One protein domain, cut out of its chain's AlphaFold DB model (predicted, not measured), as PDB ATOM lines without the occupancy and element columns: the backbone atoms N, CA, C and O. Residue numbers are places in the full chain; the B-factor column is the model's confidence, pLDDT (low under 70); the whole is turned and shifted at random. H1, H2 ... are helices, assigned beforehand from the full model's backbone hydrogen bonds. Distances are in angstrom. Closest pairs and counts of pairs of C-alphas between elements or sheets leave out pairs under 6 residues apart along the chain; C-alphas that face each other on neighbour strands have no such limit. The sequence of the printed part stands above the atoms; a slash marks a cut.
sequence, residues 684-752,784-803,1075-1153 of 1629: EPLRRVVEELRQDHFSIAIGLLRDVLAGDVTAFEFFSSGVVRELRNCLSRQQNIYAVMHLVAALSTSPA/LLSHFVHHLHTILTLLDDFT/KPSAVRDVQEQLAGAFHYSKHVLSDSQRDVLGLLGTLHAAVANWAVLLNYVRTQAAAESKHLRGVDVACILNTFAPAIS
ATOM      1  N   GLU A 684     285.738 296.594 109.694       79.05
ATOM      2  CA  GLU A 684     286.632 296.516 110.859       79.05
ATOM      3  C   GLU A 684     285.916 296.535 112.233       79.05
ATOM      4  O   GLU A 684     286.274 295.727 113.098       79.05
ATOM      5  N   PRO A 685     284.845 297.328 112.462       84.06
ATOM      6  CA  PRO A 685     284.076 297.250 113.709       84.06
ATOM      7  C   PRO A 685     283.413 295.880 113.923       84.06
ATOM      8  O   PRO A 685     283.392 295.368 115.042       84.06
ATOM      9  N   LEU A 686     282.915 295.255 112.849       86.73
ATOM     10  CA  LEU A 686     282.284 293.932 112.889       86.73
ATOM     11  C   LEU A 686     283.321 292.820 113.096       86.73
ATOM     12  O   LEU A 686     283.079 291.908 113.883       86.73
ATOM     13  N   ARG A 687     284.506 292.922 112.473       86.53
ATOM     14  CA  ARG A 687     285.644 292.020 112.739       86.53
ATOM     15  C   ARG A 687     286.018 292.015 114.220       86.53
ATOM     16  O   ARG A 687     286.241 290.951 114.791       86.53
ATOM     17  N   ARG A 688     286.017 293.185 114.871       89.84
ATOM     18  CA  ARG A 688     286.265 293.272 116.313       89.84
ATOM     19  C   ARG A 688     285.163 292.605 117.144       89.84
ATOM     20  O   ARG A 688     285.487 291.905 118.097       89.84
ATOM     21  N   VAL A 689     283.887 292.758 116.774       91.86
ATOM     22  CA  VAL A 689     282.779 292.026 117.425       91.86
ATOM     23  C   VAL A 689     282.978 290.509 117.304       91.86
ATOM     24  O   VAL A 689     282.838 289.805 118.301       91.86
ATOM     25  N   VAL A 690     283.365 289.999 116.127       92.18
ATOM     26  CA  VAL A 690     283.692 288.571 115.916       92.18
ATOM     27  C   VAL A 690     284.824 288.107 116.835       92.18
ATOM     28  O   VAL A 690     284.717 287.036 117.427       92.18
ATOM     29  N   GLU A 691     285.895 288.886 116.975       92.96
ATOM     30  CA  GLU A 691     287.053 288.477 117.777       92.96
ATOM     31  C   GLU A 691     286.730 288.412 119.280       92.96
ATOM     32  O   GLU A 691     287.010 287.405 119.929       92.96
ATOM     33  N   GLU A 692     286.026 289.408 119.826       93.01
ATOM     34  CA  GLU A 692     285.565 289.379 121.225       93.01
ATOM     35  C   GLU A 692     284.548 288.230 121.463       93.01
ATOM     36  O   GLU A 692     284.545 287.614 122.530       93.01
ATOM     37  N   LEU A 693     283.728 287.869 120.460       91.95
ATOM     38  CA  LEU A 693     282.842 286.689 120.499       91.95
ATOM     39  C   LEU A 693     283.593 285.351 120.425       91.95
ATOM     40  O   LEU A 693     283.077 284.344 120.907       91.95
ATOM     41  N   ARG A 694     284.792 285.299 119.837       92.47
ATOM     42  CA  ARG A 694     285.652 284.098 119.834       92.47
ATOM     43  C   ARG A 694     286.403 283.912 121.143       92.47
ATOM     44  O   ARG A 694     286.637 282.776 121.541       92.47
ATOM     45  N   GLN A 695     286.719 285.011 121.823       90.55
ATOM     46  CA  GLN A 695     287.322 285.024 123.158       90.55
ATOM     47  C   GLN A 695     286.274 284.875 124.285       90.55
ATOM     48  O   GLN A 695     286.608 284.973 125.463       90.55
ATOM     49  N   ASP A 696     285.001 284.634 123.935       84.10
ATOM     50  CA  ASP A 696     283.845 284.540 124.843       84.10
ATOM     51  C   ASP A 696     283.653 285.778 125.761       84.10
ATOM     52  O   ASP A 696     282.947 285.717 126.772       84.10
ATOM     53  N   HIS A 697     284.194 286.944 125.373       89.15
ATOM     54  CA  HIS A 697     284.054 288.245 126.047       89.15
ATOM     55  C   HIS A 697     282.664 288.875 125.823       89.15
ATOM     56  O   HIS A 697     282.526 290.033 125.418       89.15
ATOM     57  N   PHE A 698     281.608 288.107 126.088       88.59
ATOM     58  CA  PHE A 698     280.244 288.379 125.634       88.59
ATOM     59  C   PHE A 698     279.743 289.804 125.927       88.59
ATOM     60  O   PHE A 698     279.269 290.478 125.019       88.59
ATOM     61  N   SER A 699     279.898 290.322 127.150       85.11
ATOM     62  CA  SER A 699     279.423 291.679 127.476       85.11
ATOM     63  C   SER A 699     280.172 292.799 126.728       85.11
ATOM     64  O   SER A 699     279.566 293.828 126.428       85.11
ATOM     65  N   ILE A 700     281.446 292.601 126.357       89.19
ATOM     66  CA  ILE A 700     282.201 293.548 125.513       89.19
ATOM     67  C   ILE A 700     281.700 293.454 124.068       89.19
ATOM     68  O   ILE A 700     281.379 294.476 123.459       89.19
ATOM     69  N   ALA A 701     281.560 292.232 123.548       92.04
ATOM     70  CA  ALA A 701     281.008 291.978 122.222       92.04
ATOM     71  C   ALA A 701     279.598 292.565 122.038       92.04
ATOM     72  O   ALA A 701     279.336 293.183 121.010       92.04
ATOM     73  N   ILE A 702     278.706 292.432 123.029       90.57
ATOM     74  CA  ILE A 702     277.353 293.012 122.991       90.57
ATOM     75  C   ILE A 702     277.382 294.545 123.046       90.57
ATOM     76  O   ILE A 702     276.625 295.184 122.316       90.57
ATOM     77  N   GLY A 703     278.271 295.148 123.845       87.47
ATOM     78  CA  GLY A 703     278.456 296.603 123.857       87.47
ATOM     79  C   GLY A 703     278.890 297.140 122.490       87.47
ATOM     80  O   GLY A 703     278.252 298.041 121.946       87.47
ATOM     81  N   LEU A 704     279.915 296.521 121.893       90.69
ATOM     82  CA  LEU A 704     280.381 296.853 120.543       90.69
ATOM     83  C   LEU A 704     279.296 296.605 119.484       90.69
ATOM     84  O   LEU A 704     279.072 297.464 118.640       90.69
ATOM     85  N   LEU A 705     278.585 295.474 119.543       91.07
ATOM     86  CA  LEU A 705     277.494 295.143 118.622       91.07
ATOM     87  C   LEU A 705     276.377 296.194 118.667       91.07
ATOM     88  O   LEU A 705     275.901 296.620 117.619       91.07
ATOM     89  N   ARG A 706     275.982 296.646 119.863       89.43
ATOM     90  CA  ARG A 706     274.968 297.692 120.033       89.43
ATOM     91  C   ARG A 706     275.429 299.023 119.436       89.43
ATOM     92  O   ARG A 706     274.658 299.666 118.731       89.43
ATOM     93  N   ASP A 707     276.674 299.421 119.685       87.21
ATOM     94  CA  ASP A 707     277.230 300.670 119.153       87.21
ATOM     95  C   ASP A 707     277.421 300.611 117.619       87.21
ATOM     96  O   ASP A 707     277.281 301.628 116.943       87.21
ATOM     97  N   VAL A 708     277.656 299.418 117.056       88.00
ATOM     98  CA  VAL A 708     277.716 299.158 115.605       88.00
ATOM     99  C   VAL A 708     276.322 299.175 114.957       88.00
ATOM    100  O   VAL A 708     276.161 299.791 113.908       88.00
ATOM    101  N   LEU A 709     275.300 298.581 115.586       86.53
ATOM    102  CA  LEU A 709     273.899 298.610 115.120       86.53
ATOM    103  C   LEU A 709     273.222 299.982 115.296       86.53
ATOM    104  O   LEU A 709     272.225 300.269 114.638       86.53
ATOM    105  N   ALA A 710     273.745 300.825 116.190       84.52
ATOM    106  CA  ALA A 710     273.383 302.239 116.295       84.52
ATOM    107  C   ALA A 710     274.125 303.125 115.271       84.52
ATOM    108  O   ALA A 710     273.820 304.314 115.153       84.52
ATOM    109  N   GLY A 711     275.107 302.564 114.559       81.09
ATOM    110  CA  GLY A 711     275.753 303.164 113.398       81.09
ATOM    111  C   GLY A 711     275.044 302.816 112.087       81.09
ATOM    112  O   GLY A 711     273.981 302.203 112.061       81.09
ATOM    113  N   ASP A 712     275.658 303.217 110.976       75.95
ATOM    114  CA  ASP A 712     275.191 302.878 109.632       75.95
ATOM    115  C   ASP A 712     275.823 301.556 109.167       75.95
ATOM    116  O   ASP A 712     276.938 301.546 108.644       75.95
ATOM    117  N   VAL A 713     275.123 300.440 109.377       84.71
ATOM    118  CA  VAL A 713     275.514 299.097 108.915       84.71
ATOM    119  C   VAL A 713     274.406 298.484 108.066       84.71
ATOM    120  O   VAL A 713     273.216 298.594 108.363       84.71
ATOM    121  N   THR A 714     274.807 297.811 106.989       84.05
ATOM    122  CA  THR A 714     273.900 297.048 106.132       84.05
ATOM    123  C   THR A 714     273.762 295.597 106.604       84.05
ATOM    124  O   THR A 714     274.684 294.995 107.157       84.05
ATOM    125  N   ALA A 715     272.625 294.977 106.281       83.35
ATOM    126  CA  ALA A 715     272.400 293.552 106.526       83.35
ATOM    127  C   ALA A 715     273.437 292.650 105.817       83.35
ATOM    128  O   ALA A 715     273.768 291.574 106.316       83.35
ATOM    129  N   PHE A 716     273.988 293.086 104.674       81.97
ATOM    130  CA  PHE A 716     275.016 292.330 103.958       81.97
ATOM    131  C   PHE A 716     276.381 292.386 104.661       81.97
ATOM    132  O   PHE A 716     276.991 291.335 104.849       81.97
ATOM    133  N   GLU A 717     276.844 293.557 105.115       85.23
ATOM    134  CA  GLU A 717     278.040 293.678 105.975       85.23
ATOM    135  C   GLU A 717     277.877 292.860 107.267       85.23
ATOM    136  O   GLU A 717     278.772 292.108 107.670       85.23
ATOM    137  N   PHE A 718     276.694 292.940 107.885       87.40
ATOM    138  CA  PHE A 718     276.388 292.205 109.107       87.40
ATOM    139  C   PHE A 718     276.459 290.675 108.929       87.40
ATOM    140  O   PHE A 718     276.982 289.975 109.798       87.40
ATOM    141  N   PHE A 719     276.014 290.146 107.785       84.99
ATOM    142  CA  PHE A 719     276.159 288.724 107.461       84.99
ATOM    143  C   PHE A 719     277.590 288.334 107.068       84.99
ATOM    144  O   PHE A 719     278.151 287.394 107.629       84.99
ATOM    145  N   SER A 720     278.180 289.049 106.105       82.47
ATOM    146  CA  SER A 720     279.476 288.719 105.487       82.47
ATOM    147  C   SER A 720     280.659 288.804 106.452       82.47
ATOM    148  O   SER A 720     281.613 288.042 106.312       82.47
ATOM    149  N   SER A 721     280.570 289.649 107.483       86.68
ATOM    150  CA  SER A 721     281.526 289.665 108.598       86.68
ATOM    151  C   SER A 721     281.531 288.374 109.432       86.68
ATOM    152  O   SER A 721     282.504 288.099 110.130       86.68
ATOM    153  N   GLY A 722     280.465 287.567 109.371       87.81
ATOM    154  CA  GLY A 722     280.315 286.322 110.125       87.81
ATOM    155  C   GLY A 722     279.774 286.484 111.550       87.81
ATOM    156  O   GLY A 722     279.660 285.477 112.255       87.81
ATOM    157  N   VAL A 723     279.400 287.703 111.977       92.38
ATOM    158  CA  VAL A 723     278.910 287.978 113.345       92.38
ATOM    159  C   VAL A 723     277.719 287.093 113.720       92.38
ATOM    160  O   VAL A 723     277.716 286.547 114.817       92.38
ATOM    161  N   VAL A 724     276.745 286.885 112.821       91.46
ATOM    162  CA  VAL A 724     275.552 286.048 113.087       91.46
ATOM    163  C   VAL A 724     275.938 284.649 113.587       91.46
ATOM    164  O   VAL A 724     275.450 284.196 114.625       91.46
ATOM    165  N   ARG A 725     276.857 283.985 112.874       91.38
ATOM    166  CA  ARG A 725     277.318 282.631 113.201       91.38
ATOM    167  C   ARG A 725     278.122 282.610 114.496       91.38
ATOM    168  O   ARG A 725     277.888 281.755 115.340       91.38
ATOM    169  N   GLU A 726     279.056 283.542 114.676       93.64
ATOM    170  CA  GLU A 726     279.913 283.544 115.869       93.64
ATOM    171  C   GLU A 726     279.158 283.974 117.137       93.64
ATOM    172  O   GLU A 726     279.457 283.477 118.221       93.64
ATOM    173  N   LEU A 727     278.120 284.808 117.008       93.65
ATOM    174  CA  LEU A 727     277.203 285.154 118.095       93.65
ATOM    175  C   LEU A 727     276.355 283.946 118.504       93.65
ATOM    176  O   LEU A 727     276.284 283.634 119.694       93.65
ATOM    177  N   ARG A 728     275.785 283.213 117.534       91.19
ATOM    178  CA  ARG A 728     275.101 281.937 117.801       91.19
ATOM    179  C   ARG A 728     276.047 280.925 118.451       91.19
ATOM    180  O   ARG A 728     275.677 280.313 119.450       91.19
ATOM    181  N   ASN A 729     277.268 280.780 117.933       90.03
ATOM    182  CA  ASN A 729     278.286 279.889 118.495       90.03
ATOM    183  C   ASN A 729     278.629 280.267 119.942       90.03
ATOM    184  O   ASN A 729     278.656 279.388 120.793       90.03
ATOM    185  N   CYS A 730     278.866 281.548 120.244       91.51
ATOM    186  CA  CYS A 730     279.184 282.022 121.595       91.51
ATOM    187  C   CYS A 730     278.034 281.747 122.579       91.51
ATOM    188  O   CYS A 730     278.245 281.127 123.622       91.51
ATOM    189  N   LEU A 731     276.797 282.107 122.214       89.90
ATOM    190  CA  LEU A 731     275.612 281.818 123.028       89.90
ATOM    191  C   LEU A 731     275.439 280.302 123.259       89.90
ATOM    192  O   LEU A 731     275.192 279.871 124.386       89.90
ATOM    193  N   SER A 732     275.616 279.488 122.212       87.31
ATOM    194  CA  SER A 732     275.496 278.023 122.266       87.31
ATOM    195  C   SER A 732     276.629 277.354 123.061       87.31
ATOM    196  O   SER A 732     276.373 276.395 123.787       87.31
ATOM    197  N   ARG A 733     277.859 277.896 123.028       88.42
ATOM    198  CA  ARG A 733     278.974 277.472 123.900       88.42
ATOM    199  C   ARG A 733     278.684 277.761 125.370       88.42
ATOM    200  O   ARG A 733     278.959 276.916 126.217       88.42
ATOM    201  N   GLN A 734     278.136 278.937 125.683       83.45
ATOM    202  CA  GLN A 734     277.824 279.305 127.068       83.45
ATOM    203  C   GLN A 734     276.594 278.572 127.627       83.45
ATOM    204  O   GLN A 734     276.491 278.416 128.843       83.45
ATOM    205  N   GLN A 735     275.635 278.185 126.771       83.45
ATOM    206  CA  GLN A 735     274.302 277.661 127.136       83.45
ATOM    207  C   GLN A 735     273.550 278.514 128.183       83.45
ATOM    208  O   GLN A 735     272.646 278.039 128.880       83.45
ATOM    209  N   ASN A 736     273.930 279.789 128.308       83.65
ATOM    210  CA  ASN A 736     273.549 280.653 129.413       83.65
ATOM    211  C   ASN A 736     272.388 281.568 129.015       83.65
ATOM    212  O   ASN A 736     272.564 282.519 128.254       83.65
ATOM    213  N   ILE A 737     271.206 281.326 129.582       87.69
ATOM    214  CA  ILE A 737     270.032 282.169 129.328       87.69
ATOM    215  C   ILE A 737     270.254 283.634 129.723       87.69
ATOM    216  O   ILE A 737     269.734 284.524 129.057       87.69
ATOM    217  N   TYR A 738     271.072 283.915 130.741       88.90
ATOM    218  CA  TYR A 738     271.353 285.295 131.134       88.90
ATOM    219  C   TYR A 738     272.119 286.052 130.036       88.90
ATOM    220  O   TYR A 738     271.903 287.248 129.870       88.90
ATOM    221  N   ALA A 739     272.933 285.366 129.222       90.25
ATOM    222  CA  ALA A 739     273.576 285.966 128.051       90.25
ATOM    223  C   ALA A 739     272.548 286.311 126.953       90.25
ATOM    224  O   ALA A 739     272.566 287.421 126.423       90.25
ATOM    225  N   VAL A 740     271.586 285.419 126.679       91.16
ATOM    226  CA  VAL A 740     270.459 285.703 125.764       91.16
ATOM    227  C   VAL A 740     269.644 286.903 126.260       91.16
ATOM    228  O   VAL A 740     269.363 287.822 125.494       91.16
ATOM    229  N   MET A 741     269.314 286.944 127.554       91.57
ATOM    230  CA  MET A 741     268.594 288.074 128.142       91.57
ATOM    231  C   MET A 741     269.392 289.377 128.075       91.57
ATOM    232  O   MET A 741     268.814 290.423 127.812       91.57
ATOM    233  N   HIS A 742     270.709 289.337 128.267       90.99
ATOM    234  CA  HIS A 742     271.570 290.514 128.162       90.99
ATOM    235  C   HIS A 742     271.670 291.050 126.725       90.99
ATOM    236  O   HIS A 742     271.675 292.263 126.535       90.99
ATOM    237  N   LEU A 743     271.670 290.176 125.708       91.99
ATOM    238  CA  LEU A 743     271.529 290.574 124.299       91.99
ATOM    239  C   LEU A 743     270.192 291.300 124.058       91.99
ATOM    240  O   LEU A 743     270.189 292.411 123.530       91.99
ATOM    241  N   VAL A 744     269.069 290.713 124.490       91.52
ATOM    242  CA  VAL A 744     267.731 291.328 124.362       91.52
ATOM    243  C   VAL A 744     267.653 292.659 125.116       91.52
ATOM    244  O   VAL A 744     267.147 293.640 124.571       91.52
ATOM    245  N   ALA A 745     268.197 292.728 126.334       89.47
ATOM    246  CA  ALA A 745     268.215 293.936 127.152       89.47
ATOM    247  C   ALA A 745     269.034 295.057 126.494       89.47
ATOM    248  O   ALA A 745     268.509 296.140 126.239       89.47
ATOM    249  N   ALA A 746     270.291 294.784 126.132       88.18
ATOM    250  CA  ALA A 746     271.180 295.768 125.519       88.18
ATOM    251  C   ALA A 746     270.616 296.332 124.201       88.18
ATOM    252  O   ALA A 746     270.692 297.543 123.981       88.18
ATOM    253  N   LEU A 747     269.996 295.490 123.364       87.88
ATOM    254  CA  LEU A 747     269.334 295.912 122.120       87.88
ATOM    255  C   LEU A 747     267.955 296.572 122.335       87.88
ATOM    256  O   LEU A 747     267.456 297.258 121.442       87.88
ATOM    257  N   SER A 748     267.341 296.415 123.509       85.30
ATOM    258  CA  SER A 748     266.125 297.151 123.886       85.30
ATOM    259  C   SER A 748     266.433 298.549 124.441       85.30
ATOM    260  O   SER A 748     265.574 299.430 124.384       85.30
ATOM    261  N   THR A 749     267.646 298.796 124.959       70.92
ATOM    262  CA  THR A 749     268.029 300.128 125.462       70.92
ATOM    263  C   THR A 749     268.227 301.149 124.336       70.92
ATOM    264  O   THR A 749     268.982 300.925 123.392       70.92
ATOM    265  N   SER A 750     267.583 302.315 124.460       58.56
ATOM    266  CA  SER A 750     267.771 303.433 123.526       58.56
ATOM    267  C   SER A 750     269.189 304.030 123.645       58.56
ATOM    268  O   SER A 750     269.648 304.284 124.765       58.56
ATOM    269  N   PRO A 751     269.888 304.323 122.529       54.01
ATOM    270  CA  PRO A 751     271.287 304.774 122.540       54.01
ATOM    271  C   PRO A 751     271.518 306.183 123.128       54.01
ATOM    272  O   PRO A 751     272.660 306.619 123.261       54.01
ATOM    273  N   ALA A 752     270.464 306.913 123.508       43.31
ATOM    274  CA  ALA A 752     270.548 308.305 123.960       43.31
ATOM    275  C   ALA A 752     271.260 308.523 125.318       43.31
ATOM    276  O   ALA A 752     271.625 309.654 125.642       43.31
ATOM    277  N   LEU A 784     266.742 299.006 118.769       86.75
ATOM    278  CA  LEU A 784     267.879 298.351 118.100       86.75
ATOM    279  C   LEU A 784     267.616 296.845 117.909       86.75
ATOM    280  O   LEU A 784     268.097 296.259 116.944       86.75
ATOM    281  N   LEU A 785     266.789 296.243 118.770       88.64
ATOM    282  CA  LEU A 785     266.292 294.873 118.639       88.64
ATOM    283  C   LEU A 785     265.388 294.683 117.407       88.64
ATOM    284  O   LEU A 785     265.577 293.712 116.678       88.64
ATOM    285  N   SER A 786     264.475 295.619 117.120       87.15
ATOM    286  CA  SER A 786     263.679 295.615 115.877       87.15
ATOM    287  C   SER A 786     264.578 295.740 114.637       87.15
ATOM    288  O   SER A 786     264.456 294.957 113.694       87.15
ATOM    289  N   HIS A 787     265.585 296.625 114.668       85.62
ATOM    290  CA  HIS A 787     266.573 296.724 113.583       85.62
ATOM    291  C   HIS A 787     267.375 295.416 113.412       85.62
ATOM    292  O   HIS A 787     267.628 294.982 112.288       85.62
ATOM    293  N   PHE A 788     267.720 294.743 114.513       91.28
ATOM    294  CA  PHE A 788     268.426 293.462 114.500       91.28
ATOM    295  C   PHE A 788     267.595 292.332 113.873       91.28
ATOM    296  O   PHE A 788     268.090 291.617 113.002       91.28
ATOM    297  N   VAL A 789     266.318 292.205 114.252       90.72
ATOM    298  CA  VAL A 789     265.379 291.241 113.647       90.72
ATOM    299  C   VAL A 789     265.166 291.550 112.162       90.72
ATOM    300  O   VAL A 789     265.252 290.645 111.333       90.72
ATOM    301  N   HIS A 790     265.009 292.826 111.797       87.25
ATOM    302  CA  HIS A 790     264.928 293.254 110.400       87.25
ATOM    303  C   HIS A 790     266.177 292.857 109.593       87.25
ATOM    304  O   HIS A 790     266.035 292.289 108.513       87.25
ATOM    305  N   HIS A 791     267.394 293.064 110.116       89.09
ATOM    306  CA  HIS A 791     268.617 292.573 109.469       89.09
ATOM    307  C   HIS A 791     268.603 291.052 109.279       89.09
ATOM    308  O   HIS A 791     268.916 290.587 108.187       89.09
ATOM    309  N   LEU A 792     268.219 290.273 110.295       91.16
ATOM    310  CA  LEU A 792     268.140 288.811 110.187       91.16
ATOM    311  C   LEU A 792     267.127 288.370 109.114       91.16
ATOM    312  O   LEU A 792     267.429 287.464 108.339       91.16
ATOM    313  N   HIS A 793     265.983 289.052 108.993       87.45
ATOM    314  CA  HIS A 793     265.022 288.835 107.906       87.45
ATOM    315  C   HIS A 793     265.615 289.190 106.531       87.45
ATOM    316  O   HIS A 793     265.588 288.364 105.621       87.45
ATOM    317  N   THR A 794     266.244 290.361 106.364       81.67
ATOM    318  CA  THR A 794     266.915 290.718 105.099       81.67
ATOM    319  C   THR A 794     267.987 289.689 104.723       81.67
ATOM    320  O   THR A 794     268.056 289.275 103.567       81.67
ATOM    321  N   ILE A 795     268.784 289.210 105.683       84.74
ATOM    322  CA  ILE A 795     269.799 288.168 105.460       84.74
ATOM    323  C   ILE A 795     269.152 286.859 105.004       84.74
ATOM    324  O   ILE A 795     269.633 286.254 104.048       84.74
ATOM    325  N   LEU A 796     268.045 286.442 105.625       83.24
ATOM    326  CA  LEU A 796     267.308 285.251 105.205       83.24
ATOM    327  C   LEU A 796     266.835 285.382 103.746       83.24
ATOM    328  O   LEU A 796     267.047 284.460 102.966       83.24
ATOM    329  N   THR A 797     266.358 286.566 103.333       73.65
ATOM    330  CA  THR A 797     265.980 286.846 101.928       73.65
ATOM    331  C   THR A 797     267.155 286.922 100.943       73.65
ATOM    332  O   THR A 797     266.951 286.848  99.733       73.65
ATOM    333  N   LEU A 798     268.393 287.064 101.427       69.23
ATOM    334  CA  LEU A 798     269.605 286.959 100.604       69.23
ATOM    335  C   LEU A 798     270.095 285.507 100.487       69.23
ATOM    336  O   LEU A 798     270.811 285.188  99.534       69.23
ATOM    337  N   LEU A 799     269.707 284.646 101.430       73.64
ATOM    338  CA  LEU A 799     269.976 283.204 101.491       73.64
ATOM    339  C   LEU A 799     268.805 282.369 100.943       73.64
ATOM    340  O   LEU A 799     268.685 281.191 101.273       73.64
ATOM    341  N   ASP A 800     267.907 282.975 100.166       62.20
ATOM    342  CA  ASP A 800     266.538 282.490  99.954       62.20
ATOM    343  C   ASP A 800     266.406 281.363  98.908       62.20
ATOM    344  O   ASP A 800     265.386 281.235  98.226       62.20
ATOM    345  N   ASP A 801     267.406 280.483  98.829       62.85
ATOM    346  CA  ASP A 801     267.416 279.243  98.040       62.85
ATOM    347  C   ASP A 801     266.476 278.166  98.632       62.85
ATOM    348  O   ASP A 801     266.755 276.969  98.597       62.85
ATOM    349  N   PHE A 802     265.312 278.581  99.149       61.49
ATOM    350  CA  PHE A 802     264.133 277.730  99.330       61.49
ATOM    351  C   PHE A 802     263.534 277.399  97.958       61.49
ATOM    352  O   PHE A 802     262.440 277.836  97.577       61.49
ATOM    353  N   THR A 803     264.316 276.667  97.175       48.82
ATOM    354  CA  THR A 803     263.838 275.952  96.009       48.82
ATOM    355  C   THR A 803     262.986 274.781  96.486       48.82
ATOM    356  O   THR A 803     263.242 274.149  97.515       48.82
ATOM    357  N   LYS A1075     263.485 274.804 137.046       70.94
ATOM    358  CA  LYS A1075     263.506 275.992 136.179       70.94
ATOM    359  C   LYS A1075     262.127 276.193 135.533       70.94
ATOM    360  O   LYS A1075     261.579 275.211 135.039       70.94
ATOM    361  N   PRO A1076     261.602 277.430 135.444       73.19
ATOM    362  CA  PRO A1076     260.370 277.719 134.705       73.19
ATOM    363  C   PRO A1076     260.429 277.262 133.241       73.19
ATOM    364  O   PRO A1076     261.509 277.266 132.643       73.19
ATOM    365  N   SER A1077     259.268 276.966 132.646       73.97
ATOM    366  CA  SER A1077     259.113 276.610 131.223       73.97
ATOM    367  C   SER A1077     259.872 277.561 130.304       73.97
ATOM    368  O   SER A1077     260.851 277.152 129.686       73.97
ATOM    369  N   ALA A1078     259.539 278.849 130.400       80.96
ATOM    370  CA  ALA A1078     260.215 279.990 129.791       80.96
ATOM    371  C   ALA A1078     261.750 279.877 129.704       80.96
ATOM    372  O   ALA A1078     262.357 280.273 128.710       80.96
ATOM    373  N   VAL A1079     262.401 279.363 130.757       85.22
ATOM    374  CA  VAL A1079     263.861 279.225 130.798       85.22
ATOM    375  C   VAL A1079     264.334 278.092 129.892       85.22
ATOM    376  O   VAL A1079     265.347 278.235 129.210       85.22
ATOM    377  N   ARG A1080     263.622 276.964 129.879       80.77
ATOM    378  CA  ARG A1080     263.951 275.822 129.024       80.77
ATOM    379  C   ARG A1080     263.649 276.113 127.562       80.77
ATOM    380  O   ARG A1080     264.475 275.777 126.728       80.77
ATOM    381  N   ASP A1081     262.535 276.776 127.268       83.83
ATOM    382  CA  ASP A1081     262.087 277.033 125.896       83.83
ATOM    383  C   ASP A1081     263.123 277.902 125.144       83.83
ATOM    384  O   ASP A1081     263.472 277.640 123.992       83.83
ATOM    385  N   VAL A1082     263.737 278.869 125.846       89.03
ATOM    386  CA  VAL A1082     264.908 279.619 125.352       89.03
ATOM    387  C   VAL A1082     266.160 278.740 125.236       89.03
ATOM    388  O   VAL A1082     266.896 278.880 124.263       89.03
ATOM    389  N   GLN A1083     266.431 277.833 126.186       87.54
ATOM    390  CA  GLN A1083     267.577 276.909 126.092       87.54
ATOM    391  C   GLN A1083     267.432 275.878 124.948       87.54
ATOM    392  O   GLN A1083     268.441 275.458 124.383       87.54
ATOM    393  N   GLU A1084     266.210 275.502 124.577       84.10
ATOM    394  CA  GLU A1084     265.894 274.569 123.490       84.10
ATOM    395  C   GLU A1084     266.043 275.237 122.114       84.10
ATOM    396  O   GLU A1084     266.734 274.708 121.239       84.10
ATOM    397  N   GLN A1085     265.532 276.464 121.954       87.33
ATOM    398  CA  GLN A1085     265.817 277.290 120.772       87.33
ATOM    399  C   GLN A1085     267.318 277.597 120.633       87.33
ATOM    400  O   GLN A1085     267.872 277.499 119.536       87.33
ATOM    401  N   LEU A1086     268.009 277.862 121.749       85.54
ATOM    402  CA  LEU A1086     269.456 278.097 121.783       85.54
ATOM    403  C   LEU A1086     270.281 276.881 121.320       85.54
ATOM    404  O   LEU A1086     271.352 277.048 120.727       85.54
ATOM    405  N   ALA A1087     269.784 275.659 121.532       84.27
ATOM    406  CA  ALA A1087     270.394 274.444 120.989       84.27
ATOM    407  C   ALA A1087     270.240 274.329 119.454       84.27
ATOM    408  O   ALA A1087     271.008 273.613 118.809       84.27
ATOM    409  N   GLY A1088     269.299 275.061 118.842       74.31
ATOM    410  CA  GLY A1088     269.048 275.060 117.398       74.31
ATOM    411  C   GLY A1088     268.482 273.733 116.889       74.31
ATOM    412  O   GLY A1088     268.986 273.175 115.911       74.31
ATOM    413  N   ALA A1089     267.469 273.211 117.582       73.85
ATOM    414  CA  ALA A1089     266.867 271.904 117.339       73.85
ATOM    415  C   ALA A1089     265.906 271.886 116.125       73.85
ATOM    416  O   ALA A1089     264.699 271.737 116.266       73.85
ATOM    417  N   PHE A1090     266.452 272.011 114.910       85.09
ATOM    418  CA  PHE A1090     265.694 271.844 113.658       85.09
ATOM    419  C   PHE A1090     265.440 270.355 113.376       85.09
ATOM    420  O   PHE A1090     266.221 269.707 112.672       85.09
ATOM    421  N   HIS A1091     264.385 269.783 113.948       79.92
ATOM    422  CA  HIS A1091     264.055 268.364 113.819       79.92
ATOM    423  C   HIS A1091     263.556 267.995 112.417       79.92
ATOM    424  O   HIS A1091     263.918 266.933 111.905       79.92
ATOM    425  N   TYR A1092     262.769 268.862 111.775       78.80
ATOM    426  CA  TYR A1092     262.134 268.571 110.482       78.80
ATOM    427  C   TYR A1092     262.930 269.122 109.286       78.80
ATOM    428  O   TYR A1092     262.942 268.531 108.203       78.80
ATOM    429  N   SER A1093     263.631 270.240 109.484       81.87
ATOM    430  CA  SER A1093     264.216 271.071 108.422       81.87
ATOM    431  C   SER A1093     265.733 270.933 108.278       81.87
ATOM    432  O   SER A1093     266.322 271.561 107.401       81.87
ATOM    433  N   LYS A1094     266.401 270.092 109.081       79.85
ATOM    434  CA  LYS A1094     267.870 269.912 109.055       79.85
ATOM    435  C   LYS A1094     268.456 269.615 107.666       79.85
ATOM    436  O   LYS A1094     269.564 270.050 107.373       79.85
ATOM    437  N   HIS A1095     267.715 268.879 106.835       73.22
ATOM    438  CA  HIS A1095     268.104 268.495 105.470       73.22
ATOM    439  C   HIS A1095     267.608 269.463 104.383       73.22
ATOM    440  O   HIS A1095     267.908 269.274 103.210       73.22
ATOM    441  N   VAL A1096     266.827 270.468 104.776       75.13
ATOM    442  CA  VAL A1096     266.285 271.528 103.917       75.13
ATOM    443  C   VAL A1096     267.119 272.800 104.052       75.13
ATOM    444  O   VAL A1096     267.344 273.496 103.071       75.13
ATOM    445  N   LEU A1097     267.572 273.099 105.272       81.54
ATOM    446  CA  LEU A1097     268.240 274.350 105.604       81.54
ATOM    447  C   LEU A1097     269.766 274.242 105.509       81.54
ATOM    448  O   LEU A1097     270.387 273.384 106.157       81.54
ATOM    449  N   SER A1098     270.377 275.189 104.799       84.35
ATOM    450  CA  SER A1098     271.824 275.422 104.845       84.35
ATOM    451  C   SER A1098     272.279 275.812 106.259       84.35
ATOM    452  O   SER A1098     271.479 276.261 107.086       84.35
ATOM    453  N   ASP A1099     273.571 275.658 106.563       84.94
ATOM    454  CA  ASP A1099     274.100 276.052 107.876       84.94
ATOM    455  C   ASP A1099     273.869 277.546 108.152       84.94
ATOM    456  O   ASP A1099     273.419 277.900 109.237       84.94
ATOM    457  N   SER A1100     274.041 278.409 107.143       86.72
ATOM    458  CA  SER A1100     273.780 279.851 107.254       86.72
ATOM    459  C   SER A1100     272.308 280.188 107.519       86.72
ATOM    460  O   SER A1100     272.026 281.085 108.311       86.72
ATOM    461  N   GLN A1101     271.362 279.462 106.910       88.80
ATOM    462  CA  GLN A1101     269.939 279.609 107.238       88.80
ATOM    463  C   GLN A1101     269.668 279.153 108.681       88.80
ATOM    464  O   GLN A1101     268.995 279.863 109.423       88.80
ATOM    465  N   ARG A1102     270.238 278.019 109.123       89.75
ATOM    466  CA  ARG A1102     270.113 277.537 110.516       89.75
ATOM    467  C   ARG A1102     270.765 278.469 111.540       89.75
ATOM    468  O   ARG A1102     270.279 278.541 112.666       89.75
ATOM    469  N   ASP A1103     271.810 279.205 111.167       90.44
ATOM    470  CA  ASP A1103     272.415 280.230 112.022       90.44
ATOM    471  C   ASP A1103     271.473 281.421 112.239       90.44
ATOM    472  O   ASP A1103     271.205 281.792 113.382       90.44
ATOM    473  N   VAL A1104     270.924 281.978 111.153       92.21
ATOM    474  CA  VAL A1104     269.975 283.107 111.188       92.21
ATOM    475  C   VAL A1104     268.691 282.727 111.930       92.21
ATOM    476  O   VAL A1104     268.264 283.435 112.842       92.21
ATOM    477  N   LEU A1105     268.101 281.583 111.576       92.17
ATOM    478  CA  LEU A1105     266.862 281.085 112.170       92.17
ATOM    479  C   LEU A1105     267.035 280.688 113.638       92.17
ATOM    480  O   LEU A1105     266.168 280.978 114.455       92.17
ATOM    481  N   GLY A1106     268.167 280.083 114.008       91.56
ATOM    482  CA  GLY A1106     268.440 279.735 115.403       91.56
ATOM    483  C   GLY A1106     268.531 280.982 116.282       91.56
ATOM    484  O   GLY A1106     268.022 280.994 117.403       91.56
ATOM    485  N   LEU A1107     269.119 282.061 115.756       93.32
ATOM    486  CA  LEU A1107     269.183 283.343 116.454       93.32
ATOM    487  C   LEU A1107     267.792 283.994 116.581       93.32
ATOM    488  O   LEU A1107     267.434 284.430 117.673       93.32
ATOM    489  N   LEU A1108     266.990 283.999 115.507       93.78
ATOM    490  CA  LEU A1108     265.606 284.499 115.518       93.78
ATOM    491  C   LEU A1108     264.726 283.749 116.528       93.78
ATOM    492  O   LEU A1108     264.092 284.392 117.359       93.78
ATOM    493  N   GLY A1109     264.733 282.413 116.515       92.76
ATOM    494  CA  GLY A1109     263.951 281.592 117.446       92.76
ATOM    495  C   GLY A1109     264.359 281.784 118.909       92.76
ATOM    496  O   GLY A1109     263.501 281.895 119.786       92.76
ATOM    497  N   THR A1110     265.664 281.925 119.173       92.88
ATOM    498  CA  THR A1110     266.189 282.201 120.523       92.88
ATOM    499  C   THR A1110     265.752 283.583 121.030       92.88
ATOM    500  O   THR A1110     265.364 283.720 122.192       92.88
ATOM    501  N   LEU A1111     265.769 284.607 120.165       93.63
ATOM    502  CA  LEU A1111     265.274 285.950 120.488       93.63
ATOM    503  C   LEU A1111     263.754 285.966 120.690       93.63
ATOM    504  O   LEU A1111     263.287 286.519 121.682       93.63
ATOM    505  N   HIS A1112     262.995 285.325 119.797       94.12
ATOM    506  CA  HIS A1112     261.541 285.208 119.886       94.12
ATOM    507  C   HIS A1112     261.115 284.574 121.216       94.12
ATOM    508  O   HIS A1112     260.319 285.157 121.951       94.12
ATOM    509  N   ALA A1113     261.699 283.425 121.579       91.53
ATOM    510  CA  ALA A1113     261.399 282.747 122.839       91.53
ATOM    511  C   ALA A1113     261.741 283.606 124.071       91.53
ATOM    512  O   ALA A1113     261.006 283.572 125.060       91.53
ATOM    513  N   ALA A1114     262.816 284.400 124.013       92.44
ATOM    514  CA  ALA A1114     263.217 285.284 125.106       92.44
ATOM    515  C   ALA A1114     262.308 286.519 125.242       92.44
ATOM    516  O   ALA A1114     261.995 286.917 126.364       92.44
ATOM    517  N   VAL A1115     261.854 287.103 124.127       92.64
ATOM    518  CA  VAL A1115     260.900 288.227 124.114       92.64
ATOM    519  C   VAL A1115     259.517 287.766 124.581       92.64
ATOM    520  O   VAL A1115     258.964 288.361 125.505       92.64
ATOM    521  N   ALA A1116     258.989 286.673 124.019       89.49
ATOM    522  CA  ALA A1116     257.669 286.140 124.366       89.49
ATOM    523  C   ALA A1116     257.544 285.776 125.858       89.49
ATOM    524  O   ALA A1116     256.490 285.962 126.459       89.49
ATOM    525  N   ASN A1117     258.634 285.318 126.484       89.52
ATOM    526  CA  ASN A1117     258.662 284.927 127.895       89.52
ATOM    527  C   ASN A1117     259.233 285.996 128.853       89.52
ATOM    528  O   ASN A1117     259.462 285.701 130.032       89.52
ATOM    529  N   TRP A1118     259.489 287.228 128.391       90.79
ATOM    530  CA  TRP A1118     260.339 288.197 129.102       90.79
ATOM    531  C   TRP A1118     259.954 288.447 130.568       90.79
ATOM    532  O   TRP A1118     260.825 288.517 131.435       90.79
ATOM    533  N   ALA A1119     258.655 288.530 130.877       86.51
ATOM    534  CA  ALA A1119     258.166 288.765 132.237       86.51
ATOM    535  C   ALA A1119     258.492 287.610 133.209       86.51
ATOM    536  O   ALA A1119     258.929 287.851 134.338       86.51
ATOM    537  N   VAL A1120     258.336 286.359 132.760       83.80
ATOM    538  CA  VAL A1120     258.661 285.153 133.543       83.80
ATOM    539  C   VAL A1120     260.171 285.067 133.765       83.80
ATOM    540  O   VAL A1120     260.634 284.813 134.880       83.80
ATOM    541  N   LEU A1121     260.944 285.355 132.716       88.73
ATOM    542  CA  LEU A1121     262.401 285.367 132.758       88.73
ATOM    543  C   LEU A1121     262.943 286.447 133.707       88.73
ATOM    544  O   LEU A1121     263.793 286.146 134.543       88.73
ATOM    545  N   LEU A1122     262.408 287.673 133.664       87.50
ATOM    546  CA  LEU A1122     262.741 288.743 134.615       87.50
ATOM    547  C   LEU A1122     262.517 288.315 136.070       87.50
ATOM    548  O   LEU A1122     263.355 288.588 136.932       87.50
ATOM    549  N   ASN A1123     261.402 287.635 136.357       82.81
ATOM    550  CA  ASN A1123     261.113 287.158 137.707       82.81
ATOM    551  C   ASN A1123     262.113 286.075 138.155       82.81
ATOM    552  O   ASN A1123     262.646 286.137 139.264       82.81
ATOM    553  N   TYR A1124     262.446 285.140 137.262       83.19
ATOM    554  CA  TYR A1124     263.476 284.129 137.506       83.19
ATOM    555  C   TYR A1124     264.851 284.764 137.794       83.19
ATOM    556  O   TYR A1124     265.484 284.413 138.792       83.19
ATOM    557  N   VAL A1125     265.278 285.777 137.022       84.70
ATOM    558  CA  VAL A1125     266.527 286.523 137.290       84.70
ATOM    559  C   VAL A1125     266.512 287.161 138.682       84.70
ATOM    560  O   VAL A1125     267.500 287.032 139.402       84.70
ATOM    561  N   ARG A1126     265.403 287.788 139.107       83.12
ATOM    562  CA  ARG A1126     265.283 288.373 140.461       83.12
ATOM    563  C   ARG A1126     265.508 287.325 141.553       83.12
ATOM    564  O   ARG A1126     266.299 287.565 142.462       83.12
ATOM    565  N   THR A1127     264.878 286.153 141.437       75.84
ATOM    566  CA  THR A1127     265.059 285.068 142.422       75.84
ATOM    567  C   THR A1127     266.479 284.495 142.441       75.84
ATOM    568  O   THR A1127     267.005 284.199 143.508       75.84
ATOM    569  N   GLN A1128     267.138 284.382 141.283       77.22
ATOM    570  CA  GLN A1128     268.483 283.806 141.170       77.22
ATOM    571  C   GLN A1128     269.593 284.794 141.563       77.22
ATOM    572  O   GLN A1128     270.622 284.378 142.097       77.22
ATOM    573  N   ALA A1129     269.381 286.097 141.353       73.20
ATOM    574  CA  ALA A1129     270.286 287.150 141.810       73.20
ATOM    575  C   ALA A1129     270.341 287.231 143.346       73.20
ATOM    576  O   ALA A1129     271.420 287.394 143.909       73.20
ATOM    577  N   ALA A1130     269.204 287.031 144.024       66.69
ATOM    578  CA  ALA A1130     269.132 286.964 145.486       66.69
ATOM    579  C   ALA A1130     269.835 285.730 146.099       66.69
ATOM    580  O   ALA A1130     270.054 285.696 147.307       66.69
ATOM    581  N   ALA A1131     270.197 284.732 145.284       63.64
ATOM    582  CA  ALA A1131     270.800 283.465 145.707       63.64
ATOM    583  C   ALA A1131     272.296 283.323 145.336       63.64
ATOM    584  O   ALA A1131     272.819 282.211 145.322       63.64
ATOM    585  N   GLU A1132     272.973 284.424 144.973       59.63
ATOM    586  CA  GLU A1132     274.391 284.468 144.540       59.63
ATOM    587  C   GLU A1132     274.765 283.415 143.467       59.63
ATOM    588  O   GLU A1132     275.862 282.847 143.438       59.63
ATOM    589  N   SER A1133     273.829 283.137 142.553       63.31
ATOM    590  CA  SER A1133     273.924 282.020 141.610       63.31
ATOM    591  C   SER A1133     275.119 282.160 140.647       63.31
ATOM    592  O   SER A1133     275.188 283.086 139.836       63.31
ATOM    593  N   LYS A1134     276.064 281.201 140.695       64.84
ATOM    594  CA  LYS A1134     277.353 281.222 139.951       64.84
ATOM    595  C   LYS A1134     277.224 281.474 138.441       64.84
ATOM    596  O   LYS A1134     278.170 281.962 137.825       64.84
ATOM    597  N   HIS A1135     276.074 281.145 137.859       67.11
ATOM    598  CA  HIS A1135     275.754 281.294 136.437       67.11
ATOM    599  C   HIS A1135     275.648 282.758 135.956       67.11
ATOM    600  O   HIS A1135     275.625 282.999 134.752       67.11
ATOM    601  N   LEU A1136     275.609 283.732 136.873       65.71
ATOM    602  CA  LEU A1136     275.524 285.168 136.568       65.71
ATOM    603  C   LEU A1136     276.890 285.820 136.249       65.71
ATOM    604  O   LEU A1136     276.952 287.003 135.923       65.71
ATOM    605  N   ARG A1137     278.009 285.081 136.339       66.18
ATOM    606  CA  ARG A1137     279.349 285.619 136.031       66.18
ATOM    607  C   ARG A1137     279.463 286.065 134.567       66.18
ATOM    608  O   ARG A1137     279.184 285.289 133.662       66.18
ATOM    609  N   GLY A1138     279.967 287.283 134.354       68.45
ATOM    610  CA  GLY A1138     280.255 287.840 133.023       68.45
ATOM    611  C   GLY A1138     279.075 288.531 132.328       68.45
ATOM    612  O   GLY A1138     279.235 288.988 131.196       68.45
ATOM    613  N   VAL A1139     277.924 288.640 132.997       74.98
ATOM    614  CA  VAL A1139     276.683 289.226 132.467       74.98
ATOM    615  C   VAL A1139     276.249 290.409 133.338       74.98
ATOM    616  O   VAL A1139     276.247 290.292 134.563       74.98
ATOM    617  N   ASP A1140     275.849 291.538 132.738       82.45
ATOM    618  CA  ASP A1140     275.265 292.650 133.502       82.45
ATOM    619  C   ASP A1140     273.807 292.344 133.897       82.45
ATOM    620  O   ASP A1140     272.850 292.554 133.148       82.45
ATOM    621  N   VAL A1141     273.649 291.842 135.122       82.32
ATOM    622  CA  VAL A1141     272.349 291.538 135.734       82.32
ATOM    623  C   VAL A1141     271.525 292.810 135.980       82.32
ATOM    624  O   VAL A1141     270.297 292.760 135.917       82.32
ATOM    625  N   ALA A1142     272.164 293.960 136.219       84.20
ATOM    626  CA  ALA A1142     271.462 295.227 136.417       84.20
ATOM    627  C   ALA A1142     270.895 295.762 135.093       84.20
ATOM    628  O   ALA A1142     269.770 296.257 135.077       84.20
ATOM    629  N   CYS A1143     271.612 295.599 133.975       84.59
ATOM    630  CA  CYS A1143     271.084 295.882 132.636       84.59
ATOM    631  C   CYS A1143     269.799 295.080 132.359       84.59
ATOM    632  O   CYS A1143     268.787 295.662 131.960       84.59
ATOM    633  N   ILE A1144     269.800 293.773 132.653       85.52
ATOM    634  CA  ILE A1144     268.610 292.921 132.501       85.52
ATOM    635  C   ILE A1144     267.469 293.411 133.404       85.52
ATOM    636  O   ILE A1144     266.375 293.680 132.917       85.52
ATOM    637  N   LEU A1145     267.713 293.554 134.712       85.65
ATOM    638  CA  LEU A1145     266.667 293.858 135.699       85.65
ATOM    639  C   LEU A1145     266.040 295.252 135.554       85.65
ATOM    640  O   LEU A1145     264.888 295.431 135.956       85.65
ATOM    641  N   ASN A1146     266.776 296.213 134.985       85.01
ATOM    642  CA  ASN A1146     266.295 297.566 134.696       85.01
ATOM    643  C   ASN A1146     265.598 297.689 133.328       85.01
ATOM    644  O   ASN A1146     265.043 298.747 133.027       85.01
ATOM    645  N   THR A1147     265.625 296.647 132.490       79.98
ATOM    646  CA  THR A1147     264.966 296.676 131.180       79.98
ATOM    647  C   THR A1147     263.515 296.217 131.302       79.98
ATOM    648  O   THR A1147     263.226 295.094 131.719       79.98
ATOM    649  N   PHE A1148     262.589 297.103 130.929       77.75
ATOM    650  CA  PHE A1148     261.151 296.824 130.838       77.75
ATOM    651  C   PHE A1148     260.837 295.812 129.715       77.75
ATOM    652  O   PHE A1148     261.742 295.205 129.147       77.75
ATOM    653  N   ALA A1149     259.557 295.586 129.400       73.60
ATOM    654  CA  ALA A1149     259.182 294.756 128.254       73.60
ATOM    655  C   ALA A1149     259.859 295.277 126.960       73.60
ATOM    656  O   ALA A1149     259.840 296.492 126.734       73.60
ATOM    657  N   PRO A1150     260.473 294.409 126.129       77.49
ATOM    658  CA  PRO A1150     261.113 294.821 124.887       77.49
ATOM    659  C   PRO A1150     260.144 295.570 123.971       77.49
ATOM    660  O   PRO A1150     259.028 295.115 123.733       77.49
ATOM    661  N   ALA A1151     260.585 296.701 123.420       77.73
ATOM    662  CA  ALA A1151     259.816 297.494 122.458       77.73
ATOM    663  C   ALA A1151     259.910 296.893 121.040       77.73
ATOM    664  O   ALA A1151     260.373 297.545 120.102       77.73
ATOM    665  N   ILE A1152     259.554 295.612 120.924       84.34
ATOM    666  CA  ILE A1152     259.414 294.855 119.678       84.34
ATOM    667  C   ILE A1152     258.178 293.957 119.814       84.34
ATOM    668  O   ILE A1152     257.992 293.297 120.838       84.34
ATOM    669  N   SER A1153     257.312 293.937 118.806       84.80
ATOM    670  CA  SER A1153     256.149 293.049 118.788       84.80
ATOM    671  C   SER A1153     256.559 291.620 118.440       84.80
ATOM    672  O   SER A1153     257.414 291.395 117.584       84.80
TER     673      SER A1153
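This is residues 684 to 752, 784 to 803 and 1075 to 1153 of the 1629 residues of the protein "HECT-domain_(Ubiquitin-transferase)_-_putative" of Leishmania infantum (UniProt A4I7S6). Ten helices pack into a compact globule round two that cross in its middle, H5 and H8. The H1-H2 hairpin and H4 cover one side and H7 runs along H8 on another; H3 and H6 lie towards one end of the longest axis, H9 and H10 towards the other. The printed part has 168 residues, with ten named helices, H1 to H10 in order along the chain, and no named strand: all helix. It is compact, with a radius of gyration of the C-alphas of 15.4 A and spans of 49 by 38 by 31 A.

H1, residues 684 to 694, begins with C-alpha 684 at (286.632, 296.516, 110.859). H2 is residues 698 to 709, H3 715 to 720, H4 723 to 734 and H5 737 to 748. H6, residues 784 to 798, is 20.9 A from first to last C-alpha. H7 is residues 1077 to 1087. H8, residues 1099 to 1116, is the longest at 25.4 A and begins with C-alpha 1099 at (274.100, 276.052, 107.876). H9 is residues 1118 to 1129. H10, residues 1141 to 1145, ends with C-alpha 1145 at (266.667, 293.858, 135.699).

The hub is H5, touching five helices. Its residues 740 to 744 alone touch H8, about perpendicular at 82 degrees; the closest C-alphas, of Met 741 and Ala 1114, are 6.8 A apart. H5 touches H2 at a shallow tilt of 25 degrees, the same way, closest at Arg 706 and Leu 747, C-alphas 6.3 A apart. H1 and H2 form a helical hairpin, a shallow tilt of 22 degrees, opposite ways, with C-alphas 689 and 701 closest at 5.1 A. H1 also touches H4, C-alphas 690 and 723 closest at 5.5 A. H7 and H8 form another helical hairpin, at 12 degrees, with C-alphas 1085 and 1110 closest at 4.9 A. H6 touches H8 at a shallow tilt of 30 degrees, opposite ways, C-alphas 792 and 1104 closest at 6.1 A. H3 touches H6, C-alphas 715 and 791 closest at 4.9 A. H10 touches H5, C-alphas 1144 and 745 closest at 5.5 A, and H9, C-alphas 1145 and 1122 closest at 6.5 A. H1 and H8 are apart. In each helix every O i to N i+4 pair is within hydrogen-bond range.

The C-alphas farthest apart, of Thr 803 and Ala 1130, are 51.0 A apart. Residues 753 to 783 and 804 to 1074 are not printed; the gaps between C-alphas are 11.9 A and 40.2 A. The links H7 to H8 and H9 to H10 are long. Mean pLDDT of the printed part is 83.4; residues 750 to 752, 798, 800 to 803 and 1130 to 1138 are under 70.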